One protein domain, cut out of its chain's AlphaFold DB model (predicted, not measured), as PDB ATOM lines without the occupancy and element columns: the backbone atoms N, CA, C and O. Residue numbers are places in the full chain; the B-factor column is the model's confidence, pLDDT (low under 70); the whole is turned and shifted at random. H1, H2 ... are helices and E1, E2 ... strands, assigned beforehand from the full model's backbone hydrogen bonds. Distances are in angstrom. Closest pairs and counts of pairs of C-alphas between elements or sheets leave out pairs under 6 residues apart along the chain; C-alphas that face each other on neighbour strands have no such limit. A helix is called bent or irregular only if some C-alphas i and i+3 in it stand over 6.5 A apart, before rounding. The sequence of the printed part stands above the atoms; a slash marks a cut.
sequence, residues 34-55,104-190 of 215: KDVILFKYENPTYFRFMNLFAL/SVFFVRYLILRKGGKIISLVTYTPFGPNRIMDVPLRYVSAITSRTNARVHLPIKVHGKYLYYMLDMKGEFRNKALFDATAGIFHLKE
ATOM      1  N   LYS A  34     170.617 152.437  90.572       83.25
ATOM      2  CA  LYS A  34     171.033 151.829  91.843       83.25
ATOM      3  C   LYS A  34     171.487 150.392  91.600       83.25
ATOM      4  O   LYS A  34     171.179 149.814  90.564       83.25
ATOM      5  N   ASP A  35     172.195 149.812  92.561       84.88
ATOM      6  CA  ASP A  35     172.570 148.400  92.495       84.88
ATOM      7  C   ASP A  35     171.311 147.520  92.596       84.88
ATOM      8  O   ASP A  35     170.533 147.636  93.545       84.88
ATOM      9  N   VAL A  36     171.103 146.641  91.616       86.25
ATOM     10  CA  VAL A  36     169.923 145.770  91.527       86.25
ATOM     11  C   VAL A  36     170.346 144.318  91.679       86.25
ATOM     12  O   VAL A  36     171.185 143.810  90.942       86.25
ATOM     13  N   ILE A  37     169.732 143.610  92.623       88.50
ATOM     14  CA  ILE A  37     169.927 142.165  92.775       88.50
ATOM     15  C   ILE A  37     169.112 141.462  91.683       88.50
ATOM     16  O   ILE A  37     167.887 141.546  91.682       88.50
ATOM     17  N   LEU A  38     169.784 140.759  90.773       86.31
ATOM     18  CA  LEU A  38     169.147 139.977  89.711       86.31
ATOM     19  C   LEU A  38     168.731 138.589  90.207       86.31
ATOM     20  O   LEU A  38     167.641 138.111  89.894       86.31
ATOM     21  N   PHE A  39     169.588 137.963  91.017       88.25
ATOM     22  CA  PHE A  39     169.387 136.620  91.552       88.25
ATOM     23  C   PHE A  39     169.814 136.543  93.016       88.25
ATOM     24  O   PHE A  39     170.860 137.082  93.391       88.25
ATOM     25  N   LYS A  40     169.015 135.847  93.827       88.31
ATOM     26  CA  LYS A  40     169.285 135.561  95.236       88.31
ATOM     27  C   LYS A  40     169.031 134.083  95.526       88.31
ATOM     28  O   LYS A  40     167.919 133.598  95.361       88.31
ATOM     29  N   TYR A  41     170.032 133.400  96.059       85.88
ATOM     30  CA  TYR A  41     169.896 132.061  96.616       85.88
ATOM     31  C   TYR A  41     170.630 131.958  97.948       85.88
ATOM     32  O   TYR A  41     171.863 131.938  98.026       85.88
ATOM     33  N   GLU A  42     169.844 131.899  99.017       80.62
ATOM     34  CA  GLU A  42     170.331 131.880 100.388       80.62
ATOM     35  C   GLU A  42     169.921 130.578 101.072       80.62
ATOM     36  O   GLU A  42     168.780 130.415 101.485       80.62
ATOM     37  N   ASN A  43     170.861 129.639 101.172       80.06
ATOM     38  CA  ASN A  43     170.669 128.396 101.911       80.06
ATOM     39  C   ASN A  43     171.945 128.037 102.690       80.06
ATOM     40  O   ASN A  43     172.674 127.115 102.317       80.06
ATOM     41  N   PRO A  44     172.265 128.785 103.759       77.12
ATOM     42  CA  PRO A  44     173.507 128.592 104.504       77.12
ATOM     43  C   PRO A  44     173.607 127.190 105.118       77.12
ATOM     44  O   PRO A  44     174.704 126.650 105.223       77.12
ATOM     45  N   THR A  45     172.480 126.585 105.488       80.00
ATOM     46  CA  THR A  45     172.423 125.249 106.088       80.00
ATOM     47  C   THR A  45     172.848 124.170 105.097       80.00
ATOM     48  O   THR A  45     173.708 123.354 105.423       80.00
ATOM     49  N   TYR A  46     172.333 124.208 103.864       81.56
ATOM     50  CA  TYR A  46     172.738 123.280 102.807       81.56
ATOM     51  C   TYR A  46     174.247 123.332 102.546       81.56
ATOM     52  O   TYR A  46     174.914 122.300 102.567       81.56
ATOM     53  N   PHE A  47     174.811 124.531 102.378       76.56
ATOM     54  CA  PHE A  47     176.244 124.673 102.107       76.56
ATOM     55  C   PHE A  47     177.120 124.275 103.299       76.56
ATOM     56  O   PHE A  47     178.188 123.705 103.093       76.56
ATOM     57  N   ARG A  48     176.664 124.488 104.541       78.94
ATOM     58  CA  ARG A  48     177.354 123.974 105.736       78.94
ATOM     59  C   ARG A  48     177.423 122.450 105.737       78.94
ATOM     60  O   ARG A  48     178.508 121.911 105.934       78.94
ATOM     61  N   PHE A  49     176.309 121.765 105.474       83.69
ATOM     62  CA  PHE A  49     176.297 120.302 105.391       83.69
ATOM     63  C   PHE A  49     177.145 119.782 104.229       83.69
ATOM     64  O   PHE A  49     177.898 118.833 104.414       83.69
ATOM     65  N   MET A  50     177.093 120.433 103.063       82.00
ATOM     66  CA  MET A  50     177.943 120.084 101.919       82.00
ATOM     67  C   MET A  50     179.434 120.247 102.234       82.00
ATOM     68  O   MET A  50     180.224 119.371 101.890       82.00
ATOM     69  N   ASN A  51     179.825 121.325 102.918       80.00
ATOM     70  CA  ASN A  51     181.213 121.546 103.328       80.00
ATOM     71  C   ASN A  51     181.661 120.525 104.381       80.00
ATOM     72  O   ASN A  51     182.761 119.991 104.275       80.00
ATOM     73  N   LEU A  52     180.805 120.220 105.365       84.50
ATOM     74  CA  LEU A  52     181.081 119.189 106.366       84.50
ATOM     75  C   LEU A  52     181.262 117.821 105.700       84.50
ATOM     76  O   LEU A  52     182.239 117.130 105.964       84.50
ATOM     77  N   PHE A  53     180.365 117.464 104.782       86.44
ATOM     78  CA  PHE A  53     180.465 116.235 104.006       86.44
ATOM     79  C   PHE A  53     181.746 116.198 103.167       86.44
ATOM     80  O   PHE A  53     182.448 115.192 103.179       86.44
ATOM     81  N   ALA A  54     182.098 117.295 102.490       81.75
ATOM     82  CA  ALA A  54     183.326 117.387 101.707       81.75
ATOM     83  C   ALA A  54     184.585 117.211 102.573       81.75
ATOM     84  O   ALA A  54     185.517 116.529 102.155       81.75
ATOM     85  N   LEU A  55     184.604 117.770 103.787       83.69
ATOM     86  CA  LEU A  55     185.699 117.574 104.738       83.69
ATOM     87  C   LEU A  55     185.807 116.121 105.195       83.69
ATOM     88  O   LEU A  55     186.904 115.569 105.192       83.69
ATOM     89  N   SER A 104     186.660 121.735  92.733       53.06
ATOM     90  CA  SER A 104     185.788 122.660  93.466       53.06
ATOM     91  C   SER A 104     184.732 123.227  92.519       53.06
ATOM     92  O   SER A 104     185.058 123.990  91.612       53.06
ATOM     93  N   VAL A 105     183.463 122.870  92.716       58.28
ATOM     94  CA  VAL A 105     182.336 123.535  92.043       58.28
ATOM     95  C   VAL A 105     181.920 124.740  92.886       58.28
ATOM     96  O   VAL A 105     181.622 124.597  94.069       58.28
ATOM     97  N   PHE A 106     181.903 125.935  92.290       69.31
ATOM     98  CA  PHE A 106     181.508 127.163  92.984       69.31
ATOM     99  C   PHE A 106     180.030 127.481  92.726       69.31
ATOM    100  O   PHE A 106     179.618 127.720  91.588       69.31
ATOM    101  N   PHE A 107     179.236 127.524  93.797       73.06
ATOM    102  CA  PHE A 107     177.827 127.916  93.750       73.06
ATOM    103  C   PHE A 107     177.655 129.422  93.989       73.06
ATOM    104  O   PHE A 107     178.316 130.012  94.853       73.06
ATOM    105  N   VAL A 108     176.749 130.047  93.235       77.69
ATOM    106  CA  VAL A 108     176.453 131.485  93.331       77.69
ATOM    107  C   VAL A 108     175.359 131.747  94.369       77.69
ATOM    108  O   VAL A 108     174.298 131.131  94.340       77.69
ATOM    109  N   ARG A 109     175.622 132.699  95.269       81.12
ATOM    110  CA  ARG A 109     174.701 133.252  96.275       81.12
ATOM    111  C   ARG A 109     173.851 134.378  95.728       81.12
ATOM    112  O   ARG A 109     172.632 134.356  95.828       81.12
ATOM    113  N   TYR A 110     174.524 135.398  95.211       84.19
ATOM    114  CA  TYR A 110     173.889 136.609  94.727       84.19
ATOM    115  C   TYR A 110     174.512 136.984  93.400       84.19
ATOM    116  O   TYR A 110     175.729 136.896  93.219       84.19
ATOM    117  N   LEU A 111     173.654 137.437  92.499       87.44
ATOM    118  CA  LEU A 111     174.061 138.110  91.284       87.44
ATOM    119  C   LEU A 111     173.525 139.533  91.356       87.44
ATOM    120  O   LEU A 111     172.310 139.732  91.406       87.44
ATOM    121  N   ILE A 112     174.424 140.510  91.411       88.50
ATOM    122  CA  ILE A 112     174.075 141.920  91.589       88.50
ATOM    123  C   ILE A 112     174.541 142.683  90.359       88.50
ATOM    124  O   ILE A 112     175.722 142.666  90.031       88.50
ATOM    125  N   LEU A 113     173.624 143.362  89.685       88.31
ATOM    126  CA  LEU A 113     173.955 144.325  88.647       88.31
ATOM    127  C   LEU A 113     174.267 145.662  89.317       88.31
ATOM    128  O   LEU A 113     173.435 146.208  90.044       88.31
ATOM    129  N   ARG A 114     175.483 146.167  89.118       86.81
ATOM    130  CA  ARG A 114     175.920 147.435  89.708       86.81
ATOM    131  C   ARG A 114     175.273 148.615  88.987       86.81
ATOM    132  O   ARG A 114     174.902 148.509  87.814       86.81
ATOM    133  N   LYS A 115     175.190 149.753  89.680       83.19
ATOM    134  CA  LYS A 115     174.774 151.036  89.101       83.19
ATOM    135  C   LYS A 115     175.515 151.283  87.786       83.19
ATOM    136  O   LYS A 115     176.723 151.052  87.696       83.19
ATOM    137  N   GLY A 116     174.802 151.731  86.760       78.00
ATOM    138  CA  GLY A 116     175.402 151.937  85.442       78.00
ATOM    139  C   GLY A 116     175.271 150.753  84.475       78.00
ATOM    140  O   GLY A 116     175.666 150.890  83.323       78.00
ATOM    141  N   GLY A 117     174.814 149.572  84.922       79.50
ATOM    142  CA  GLY A 117     174.536 148.410  84.056       79.50
ATOM    143  C   GLY A 117     175.754 147.711  83.434       79.50
ATOM    144  O   GLY A 117     175.616 146.688  82.773       79.50
ATOM    145  N   LYS A 118     176.969 148.233  83.645       82.75
ATOM    146  CA  LYS A 118     178.199 147.753  82.984       82.75
ATOM    147  C   LYS A 118     178.916 146.626  83.729       82.75
ATOM    148  O   LYS A 118     179.709 145.906  83.124       82.75
ATOM    149  N   ILE A 119     178.691 146.496  85.036       86.12
ATOM    150  CA  ILE A 119     179.434 145.589  85.921       86.12
ATOM    151  C   ILE A 119     178.450 144.708  86.685       86.12
ATOM    152  O   ILE A 119     177.445 145.194  87.204       86.12
ATOM    153  N   ILE A 120     178.775 143.421  86.787       88.19
ATOM    154  CA  ILE A 120     178.035 142.431  87.556       88.19
ATOM    155  C   ILE A 120     178.906 141.875  88.684       88.19
ATOM    156  O   ILE A 120     180.035 141.436  88.470       88.19
ATOM    157  N   SER A 121     178.376 141.896  89.901       88.31
ATOM    158  CA  SER A 121     179.016 141.333  91.084       88.31
ATOM    159  C   SER A 121     178.458 139.941  91.349       88.31
ATOM    160  O   SER A 121     177.272 139.766  91.646       88.31
ATOM    161  N   LEU A 122     179.330 138.944  91.249       87.19
ATOM    162  CA  LEU A 122     179.056 137.558  91.600       87.19
ATOM    163  C   LEU A 122     179.474 137.329  93.047       87.19
ATOM    164  O   LEU A 122     180.655 137.417  93.382       87.19
ATOM    165  N   VAL A 123     178.514 137.002  93.902       86.75
ATOM    166  CA  VAL A 123     178.783 136.581  95.276       86.75
ATOM    167  C   VAL A 123     178.702 135.064  95.315       86.75
ATOM    168  O   VAL A 123     177.643 134.508  95.042       86.75
ATOM    169  N   THR A 124     179.793 134.380  95.640       84.44
ATOM    170  CA  THR A 124     179.853 132.909  95.697       84.44
ATOM    171  C   THR A 124     179.980 132.399  97.122       84.44
ATOM    172  O   THR A 124     180.630 133.041  97.954       84.44
ATOM    173  N   TYR A 125     179.412 131.218  97.381       78.31
ATOM    174  CA  TYR A 125     179.682 130.484  98.615       78.31
ATOM    175  C   TYR A 125     181.144 130.040  98.627       78.31
ATOM    176  O   TYR A 125     181.635 129.431  97.675       78.31
ATOM    177  N   THR A 126     181.841 130.367  99.705       71.44
ATOM    178  CA  THR A 126     183.187 129.883  99.997       71.44
ATOM    179  C   THR A 126     183.090 128.686 100.943       71.44
ATOM    180  O   THR A 126     182.239 128.679 101.835       71.44
ATOM    181  N   PRO A 127     183.937 127.656 100.764       63.66
ATOM    182  CA  PRO A 127     183.954 126.513 101.675       63.66
ATOM    183  C   PRO A 127     184.406 126.917 103.088       63.66
ATOM    184  O   PRO A 127     183.943 126.349 104.073       63.66
ATOM    185  N   PHE A 128     185.252 127.948 103.186       60.66
ATOM    186  CA  PHE A 128     185.766 128.491 104.438       60.66
ATOM    187  C   PHE A 128     185.724 130.022 104.413       60.66
ATOM    188  O   PHE A 128     186.321 130.645 103.534       60.66
ATOM    189  N   GLY A 129     185.046 130.627 105.391       65.50
ATOM    190  CA  GLY A 129     185.091 132.070 105.642       65.50
ATOM    191  C   GLY A 129     183.970 132.901 104.994       65.50
ATOM    192  O   GLY A 129     182.915 132.369 104.643       65.50
ATOM    193  N   PRO A 130     184.159 134.232 104.891       70.81
ATOM    194  CA  PRO A 130     183.151 135.142 104.361       70.81
ATOM    195  C   PRO A 130     182.923 134.914 102.865       70.81
ATOM    196  O   PRO A 130     183.784 134.399 102.147       70.81
ATOM    197  N   ASN A 131     181.751 135.332 102.386       78.56
ATOM    198  CA  ASN A 131     181.391 135.216 100.976       78.56
ATOM    199  C   ASN A 131     182.401 135.924 100.082       78.56
ATOM    200  O   ASN A 131     182.771 137.072 100.333       78.56
ATOM    201  N   ARG A 132     182.782 135.271  98.985       78.31
ATOM    202  CA  ARG A 132     183.657 135.884  97.990       78.31
ATOM    203  C   ARG A 132     182.819 136.685  97.004       78.31
ATOM    204  O   ARG A 132     181.939 136.124  96.359       78.31
ATOM    205  N   ILE A 133     183.117 137.975  96.887       85.12
ATOM    206  CA  ILE A 133     182.513 138.879  95.904       85.12
ATOM    207  C   ILE A 133     183.502 139.051  94.751       85.12
ATOM    208  O   ILE A 133     184.705 139.203  94.971       85.12
ATOM    209  N   MET A 134     183.008 138.977  93.519       84.81
ATOM    210  CA  MET A 134     183.799 139.176  92.314       84.81
ATOM    211  C   MET A 134     183.053 140.086  91.348       84.81
ATOM    212  O   MET A 134     182.013 139.703  90.819       84.81
ATOM    213  N   ASP A 135     183.633 141.250  91.090       88.38
ATOM    214  CA  ASP A 135     183.125 142.193  90.103       88.38
ATOM    215  C   ASP A 135     183.678 141.837  88.724       88.38
ATOM    216  O   ASP A 135     184.892 141.697  88.534       88.38
ATOM    217  N   VAL A 136     182.771 141.650  87.770       85.81
ATOM    218  CA  VAL A 136     183.080 141.289  86.389       85.81
ATOM    219  C   VAL A 136     182.325 142.232  85.453       85.81
ATOM    220  O   VAL A 136     181.135 142.465  85.648       85.81
ATOM    221  N   PRO A 137     182.968 142.787  84.418       85.31
ATOM    222  CA  PRO A 137     182.265 143.501  83.359       85.31
ATOM    223  C   PRO A 137     181.212 142.610  82.685       85.31
ATOM    224  O   PRO A 137     181.505 141.463  82.350       85.31
ATOM    225  N   LEU A 138     180.015 143.142  82.429       83.75
ATOM    226  CA  LEU A 138     178.895 142.382  81.855       83.75
ATOM    227  C   LEU A 138     179.263 141.713  80.516       83.75
ATOM    228  O   LEU A 138     178.870 140.581  80.270       83.75
ATOM    229  N   ARG A 139     180.121 142.361  79.715       81.75
ATOM    230  CA  ARG A 139     180.688 141.832  78.455       81.75
ATOM    231  C   ARG A 139     181.408 140.483  78.584       81.75
ATOM    232  O   ARG A 139     181.577 139.782  77.596       81.75
ATOM    233  N   TYR A 140     181.864 140.125  79.782       82.12
ATOM    234  CA  TYR A 140     182.597 138.886  80.045       82.12
ATOM    235  C   TYR A 140     181.742 137.819  80.737       82.12
ATOM    236  O   TYR A 140     182.287 136.817  81.206       82.12
ATOM    237  N   VAL A 141     180.427 138.023  80.831       84.19
ATOM    238  CA  VAL A 141     179.504 137.108  81.504       84.19
ATOM    239  C   VAL A 141     178.413 136.680  80.538       84.19
ATOM    240  O   VAL A 141     177.740 137.515  79.945       84.19
ATOM    241  N   SER A 142     178.219 135.372  80.404       82.50
ATOM    242  CA  SER A 142     177.138 134.813  79.597       82.50
ATOM    243  C   SER A 142     176.497 133.606  80.268       82.50
ATOM    244  O   SER A 142     177.162 132.782  80.907       82.50
ATOM    245  N   ALA A 143     175.181 133.488  80.123       83.88
ATOM    246  CA  ALA A 143     174.451 132.283  80.483       83.88
ATOM    247  C   ALA A 143     174.530 131.273  79.334       83.88
ATOM    248  O   ALA A 143     174.419 131.648  78.171       83.88
ATOM    249  N   ILE A 144     174.711 129.985  79.646       80.94
ATOM    250  CA  ILE A 144     174.741 128.921  78.617       80.94
ATOM    251  C   ILE A 144     173.327 128.552  78.155       80.94
ATOM    252  O   ILE A 144     173.132 128.063  77.049       80.94
ATOM    253  N   THR A 145     172.330 128.749  79.009       78.62
ATOM    254  CA  THR A 145     170.936 128.425  78.705       78.62
ATOM    255  C   THR A 145     170.029 129.529  79.222       78.62
ATOM    256  O   THR A 145     170.437 130.336  80.055       78.62
ATOM    257  N   SER A 146     168.794 129.584  78.738       81.62
ATOM    258  CA  SER A 146     167.812 130.519  79.273       81.62
ATOM    259  C   SER A 146     167.304 130.042  80.634       81.62
ATOM    260  O   SER A 146     167.211 128.842  80.917       81.62
ATOM    261  N   ARG A 147     166.884 130.991  81.469       81.94
ATOM    262  CA  ARG A 147     166.257 130.713  82.768       81.94
ATOM    263  C   ARG A 147     165.013 129.825  82.657       81.94
ATOM    264  O   ARG A 147     164.739 129.046  83.558       81.94
ATOM    265  N   THR A 148     164.265 129.924  81.558       81.19
ATOM    266  CA  THR A 148     163.057 129.115  81.309       81.19
ATOM    267  C   THR A 148     163.358 127.689  80.851       81.19
ATOM    268  O   THR A 148     162.469 126.843  80.902       81.19
ATOM    269  N   ASN A 149     164.581 127.419  80.389       79.81
ATOM    270  CA  ASN A 149     165.003 126.105  79.906       79.81
ATOM    271  C   ASN A 149     165.872 125.349  80.934       79.81
ATOM    272  O   ASN A 149     165.970 124.122  80.893       79.81
ATOM    273  N   ALA A 150     166.498 126.056  81.879       78.94
ATOM    274  CA  ALA A 150     167.261 125.447  82.966       78.94
ATOM    275  C   ALA A 150     166.348 124.656  83.925       78.94
ATOM    276  O   ALA A 150     165.406 125.201  84.490       78.94
ATOM    277  N   ARG A 151     166.642 123.363  84.132       77.62
ATOM    278  CA  ARG A 151     165.838 122.482  85.006       77.62
ATOM    279  C   ARG A 151     166.227 122.547  86.483       77.62
ATOM    280  O   ARG A 151     165.357 122.514  87.340       77.62
ATOM    281  N   VAL A 152     167.528 122.585  86.777       81.56
ATOM    282  CA  VAL A 152     168.053 122.478  88.154       81.56
ATOM    283  C   VAL A 152     169.062 123.582  88.428       81.56
ATOM    284  O   VAL A 152     168.912 124.347  89.376       81.56
ATOM    285  N   HIS A 153     170.053 123.719  87.546       85.88
ATOM    286  CA  HIS A 153     171.059 124.764  87.633       85.88
ATOM    287  C   HIS A 153     171.193 125.496  86.303       85.88
ATOM    288  O   HIS A 153     171.122 124.889  85.232       85.88
ATOM    289  N   LEU A 154     171.413 126.801  86.389       88.12
ATOM    290  CA  LEU A 154     171.750 127.673  85.282       88.12
ATOM    291  C   LEU A 154     173.254 127.968  85.343       88.12
ATOM    292  O   LEU A 154     173.691 128.748  86.194       88.12
ATOM    293  N   PRO A 155     174.067 127.330  84.489       86.69
ATOM    294  CA  PRO A 155     175.491 127.606  84.437       86.69
ATOM    295  C   PRO A 155     175.747 128.959  83.771       86.69
ATOM    296  O   PRO A 155     175.339 129.208  82.632       86.69
ATOM    297  N   ILE A 156     176.472 129.812  84.485       86.94
ATOM    298  CA  ILE A 156     177.011 131.070  83.985       86.94
ATOM    299  C   ILE A 156     178.500 130.894  83.714       86.94
ATOM    300  O   ILE A 156     179.274 130.436  84.564       86.94
ATOM    301  N   LYS A 157     178.912 131.276  82.507       85.75
ATOM    302  CA  LYS A 157     180.309 131.324  82.107       85.75
ATOM    303  C   LYS A 157     180.837 132.736  82.311       85.75
ATOM    304  O   LYS A 157     180.302 133.704  81.787       85.75
ATOM    305  N   VAL A 158     181.924 132.821  83.071       86.00
ATOM    306  CA  VAL A 158     182.736 134.030  83.196       86.00
ATOM    307  C   VAL A 158     183.985 133.842  82.343       86.00
ATOM    308  O   VAL A 158     184.694 132.838  82.480       86.00
ATOM    309  N   HIS A 159     184.247 134.788  81.448       80.75
ATOM    310  CA  HIS A 159     185.416 134.760  80.579       80.75
ATOM    311  C   HIS A 159     186.715 134.816  81.407       80.75
ATOM    312  O   HIS A 159     186.787 135.491  82.433       80.75
ATOM    313  N   GLY A 160     187.739 134.056  81.005       73.94
ATOM    314  CA  GLY A 160     189.006 133.955  81.747       73.94
ATOM    315  C   GLY A 160     188.972 133.066  83.002       73.94
ATOM    316  O   GLY A 160     189.955 133.013  83.744       73.94
ATOM    317  N   LYS A 161     187.870 132.346  83.266       78.50
ATOM    318  CA  LYS A 161     187.785 131.336  84.334       78.50
ATOM    319  C   LYS A 161     187.559 129.939  83.768       78.50
ATOM    320  O   LYS A 161     186.742 129.731  82.869       78.50
ATOM    321  N   TYR A 162     188.264 128.965  84.344       68.25
ATOM    322  CA  TYR A 162     188.127 127.554  83.982       68.25
ATOM    323  C   TYR A 162     186.729 127.022  84.325       68.25
ATOM    324  O   TYR A 162     186.068 126.418  83.483       68.25
ATOM    325  N   LEU A 163     186.247 127.331  85.529       73.56
ATOM    326  CA  LEU A 163     185.006 126.794  86.080       73.56
ATOM    327  C   LEU A 163     183.775 127.618  85.688       73.56
ATOM    328  O   LEU A 163     183.864 128.814  85.404       73.56
ATOM    329  N   TYR A 164     182.626 126.947  85.689       82.38
ATOM    330  CA  TYR A 164     181.312 127.565  85.546       82.38
ATOM    331  C   TYR A 164     180.753 127.921  86.918       82.38
ATOM    332  O   TYR A 164     180.987 127.217  87.902       82.38
ATOM    333  N   TYR A 165     179.992 129.004  86.962       85.75
ATOM    334  CA  TYR A 165     179.302 129.459  88.154       85.75
ATOM    335  C   TYR A 165     177.857 128.975  88.092       85.75
ATOM    336  O   TYR A 165     177.117 129.346  87.184       85.75
ATOM    337  N   MET A 166     177.467 128.110  89.025       86.75
ATOM    338  CA  MET A 166     176.141 127.489  89.015       86.75
ATOM    339  C   MET A 166     175.138 128.355  89.780       86.75
ATOM    340  O   MET A 166     175.339 128.631  90.967       86.75
ATOM    341  N   LEU A 167     174.055 128.761  89.113       88.19
ATOM    342  CA  LEU A 167     172.894 129.394  89.742       88.19
ATOM    343  C   LEU A 167     171.816 128.338  89.962       88.19
ATOM    344  O   LEU A 167     171.442 127.633  89.032       88.19
ATOM    345  N   ASP A 168     171.308 128.220  91.182       86.56
ATOM    346  CA  ASP A 168     170.253 127.261  91.517       86.56
ATOM    347  C   ASP A 168     168.872 127.797  91.097       86.56
ATOM    348  O   ASP A 168     168.513 128.920  91.444       86.56
ATOM    349  N   MET A 169     168.077 127.009  90.365       85.75
ATOM    350  CA  MET A 169     166.713 127.402  89.974       85.75
ATOM    351  C   MET A 169     165.746 127.483  91.157       85.75
ATOM    352  O   MET A 169     164.695 128.106  91.031       85.75
ATOM    353  N   LYS A 170     166.106 126.922  92.320       83.69
ATOM    354  CA  LYS A 170     165.378 127.144  93.580       83.69
ATOM    355  C   LYS A 170     165.538 128.567  94.128       83.69
ATOM    356  O   LYS A 170     164.832 128.933  95.062       83.69
ATOM    357  N   GLY A 171     166.485 129.348  93.603       81.69
ATOM    358  CA  GLY A 171     166.694 130.739  93.994       81.69
ATOM    359  C   GLY A 171     165.644 131.703  93.438       81.69
ATOM    360  O   GLY A 171     164.949 131.432  92.461       81.69
ATOM    361  N   GLU A 172     165.560 132.875  94.055       85.50
ATOM    362  CA  GLU A 172     164.651 133.945  93.662       85.50
ATOM    363  C   GLU A 172     165.283 134.846  92.594       85.50
ATOM    364  O   GLU A 172     166.325 135.476  92.807       85.50
ATOM    365  N   PHE A 173     164.604 134.970  91.453       87.06
ATOM    366  CA  PHE A 173     164.910 135.967  90.426       87.06
ATOM    367  C   PHE A 173     164.058 137.213  90.658       87.06
ATOM    368  O   PHE A 173     162.885 137.237  90.276       87.06
ATOM    369  N   ARG A 174     164.640 138.242  91.285       83.00
ATOM    370  CA  ARG A 174     163.921 139.481  91.628       83.00
ATOM    371  C   ARG A 174     163.536 140.294  90.399       83.00
ATOM    372  O   ARG A 174     162.418 140.787  90.331       83.00
ATOM    373  N   ASN A 175     164.444 140.418  89.429       84.38
ATOM    374  CA  ASN A 175     164.169 141.114  88.175       84.38
ATOM    375  C   ASN A 175     164.477 140.207  86.981       84.38
ATOM    376  O   ASN A 175     165.595 140.142  86.473       84.38
ATOM    377  N   LYS A 176     163.442 139.465  86.589       86.12
ATOM    378  CA  LYS A 176     163.468 138.426  85.562       86.12
ATOM    379  C   LYS A 176     163.809 138.990  84.181       86.12
ATOM    380  O   LYS A 176     164.711 138.476  83.531       86.12
ATOM    381  N   ALA A 177     163.133 140.066  83.782       83.06
ATOM    382  CA  ALA A 177     163.326 140.687  82.477       83.06
ATOM    383  C   ALA A 177     164.701 141.365  82.374       83.06
ATOM    384  O   ALA A 177     165.399 141.178  81.385       83.06
ATOM    385  N   LEU A 178     165.156 142.042  83.438       84.00
ATOM    386  CA  LEU A 178     166.501 142.628  83.485       84.00
ATOM    387  C   LEU A 178     167.598 141.563  83.463       84.00
ATOM    388  O   LEU A 178     168.635 141.771  82.842       84.00
ATOM    389  N   PHE A 179     167.382 140.419  84.115       85.75
ATOM    390  CA  PHE A 179     168.304 139.289  84.026       85.75
ATOM    391  C   PHE A 179     168.373 138.748  82.594       85.75
ATOM    392  O   PHE A 179     169.471 138.624  82.054       85.75
ATOM    393  N   ASP A 180     167.223 138.484  81.970       85.56
ATOM    394  CA  ASP A 180     167.141 137.942  80.610       85.56
ATOM    395  C   ASP A 180     167.707 138.941  79.560       85.56
ATOM    396  O   ASP A 180     168.315 138.508  78.584       85.56
ATOM    397  N   ALA A 181     167.616 140.257  79.810       82.00
ATOM    398  CA  ALA A 181     168.189 141.336  78.986       82.00
ATOM    399  C   ALA A 181     169.689 141.612  79.219       82.00
ATOM    400  O   ALA A 181     170.288 142.401  78.494       82.00
ATOM    401  N   THR A 182     170.303 141.035  80.257       82.75
ATOM    402  CA  THR A 182     171.709 141.304  80.614       82.75
ATOM    403  C   THR A 182     172.505 140.005  80.729       82.75
ATOM    404  O   THR A 182     173.029 139.497  79.742       82.75
ATOM    405  N   ALA A 183     172.588 139.433  81.928       81.94
ATOM    406  CA  ALA A 183     173.396 138.255  82.230       81.94
ATOM    407  C   ALA A 183     172.845 136.951  81.624       81.94
ATOM    408  O   ALA A 183     173.588 135.981  81.476       81.94
ATOM    409  N   GLY A 184     171.550 136.918  81.304       75.44
ATOM    410  CA  GLY A 184     170.849 135.792  80.690       75.44
ATOM    411  C   GLY A 184     171.048 135.679  79.178       75.44
ATOM    412  O   GLY A 184     170.610 134.689  78.592       75.44
ATOM    413  N   ILE A 185     171.718 136.651  78.548       79.12
ATOM    414  CA  ILE A 185     171.978 136.627  77.110       79.12
ATOM    415  C   ILE A 185     172.995 135.531  76.794       79.12
ATOM    416  O   ILE A 185     174.128 135.517  77.295       79.12
ATOM    417  N   PHE A 186     172.590 134.631  75.901       69.44
ATOM    418  CA  PHE A 186     173.480 133.645  75.318       69.44
ATOM    419  C   PHE A 186     174.370 134.329  74.280       69.44
ATOM    420  O   PHE A 186     173.953 134.584  73.154       69.44
ATOM    421  N   HIS A 187     175.609 134.629  74.661       63.50
ATOM    422  CA  HIS A 187     176.623 135.012  73.690       63.50
ATOM    423  C   HIS A 187     177.158 133.729  73.057       63.50
ATOM    424  O   HIS A 187     177.919 132.984  73.686       63.50
ATOM    425  N   LEU A 188     176.763 133.469  71.806       47.06
ATOM    426  CA  LEU A 188     177.582 132.646  70.920       47.06
ATOM    427  C   LEU A 188     178.999 133.219  70.988       47.06
ATOM    428  O   LEU A 188     179.182 134.428  71.079       47.06
ATOM    429  N   LYS A 189     179.990 132.339  71.054       48.38
ATOM    430  CA  LYS A 189     181.396 132.603  71.399       48.38
ATOM    431  C   LYS A 189     182.148 133.498  70.389       48.38
ATOM    432  O   LYS A 189     183.365 133.395  70.274       48.38
ATOM    433  N   GLU A 190     181.433 134.308  69.627       49.34
ATOM    434  CA  GLU A 190     181.895 135.042  68.468       49.34
ATOM    435  C   GLU A 190     182.312 136.461  68.883       49.34
ATOM    436  O   GLU A 190     181.513 137.257  69.372       49.34
TER     437      GLU A 190
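What this domain is: This is residues 34 to 55 and 104 to 190 of the 215 residues of an uncharacterized protein of Cimex lectularius (UniProt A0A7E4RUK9). What shape do these atoms make? One strongly twisted sheet folds at bent E2 into two walls, E1 to E4 and E5 to E7, joined where E2 pairs with E7; short H2 packs over the E1 and E2 part, and H1 lies off the sheet at one end. How is it built? The printed part has 109 residues, with two named helices and seven named strands; along the chain E1 comes first, then H1, then the six strands E2 to E7, then H2; the sheet is branched, with E2 and E7 parallel and its other neighbour pairs antiparallel, and the class is mixed, helices and strands. It is compact, radius of gyration of the C-alphas 13.6 A, spanning 39 by 28 by 26 A.

Where its parts are: Where are the strands? E2, residues 106 to 113, spans 19.2 A; E3 is 119 to 124, E4 132 to 137, E5 141 to 143, E6 153 to 158 and E7 165 to 168. E1, 36 to 40, begins at C-alpha 36 (169.923, 145.770, 91.527). Where are the helices? H1, 44 to 55, spans 16.4 A; H2, 176 to 180, ends at C-alpha 180 (167.141, 137.942, 80.610).

How they stand to each other: What surrounds E2? It bends by 65 degrees at residue 109. E1, antiparallel (N 38 to O 111, 2.8 A), and E7, parallel (N 108 to O 166, 3.0 A), lie on one side, E3 on the other. Which strands form the meanders, each strand the antiparallel neighbour of the one before? E2, E3 and E4 form one, with hairpins E2 and E3, N 112 to O 121 3.0 A, and E3 and E4, N 122 to O 134 2.8 A. E5, E6 and E7 form the other, with hairpins E5 and E6, N 157 to O 142 2.8 A, and E6 and E7, N 154 to O 167 2.8 A. How do the helices stand? H2 is on the sheet at a height of 8.3 A, only just over E2, with 3 of its C-alphas falling on it, while H1 is not on the sheet. In H1 and H2 every O i to N i+4 pair is within hydrogen-bond range.

The domain as a whole: How far does it reach? The two C-alphas farthest apart, of Leu 52 and Glu 190, are 41.1 A apart. Is anything missing? Residues 56 to 103 are not printed, and C-alphas 55 and 104 are 12.4 A apart across the cut; of the links printed whole, none is long. Where is confidence low? Residues 104 to 106, 127 to 129, 162 and 186 to 190 are under 70.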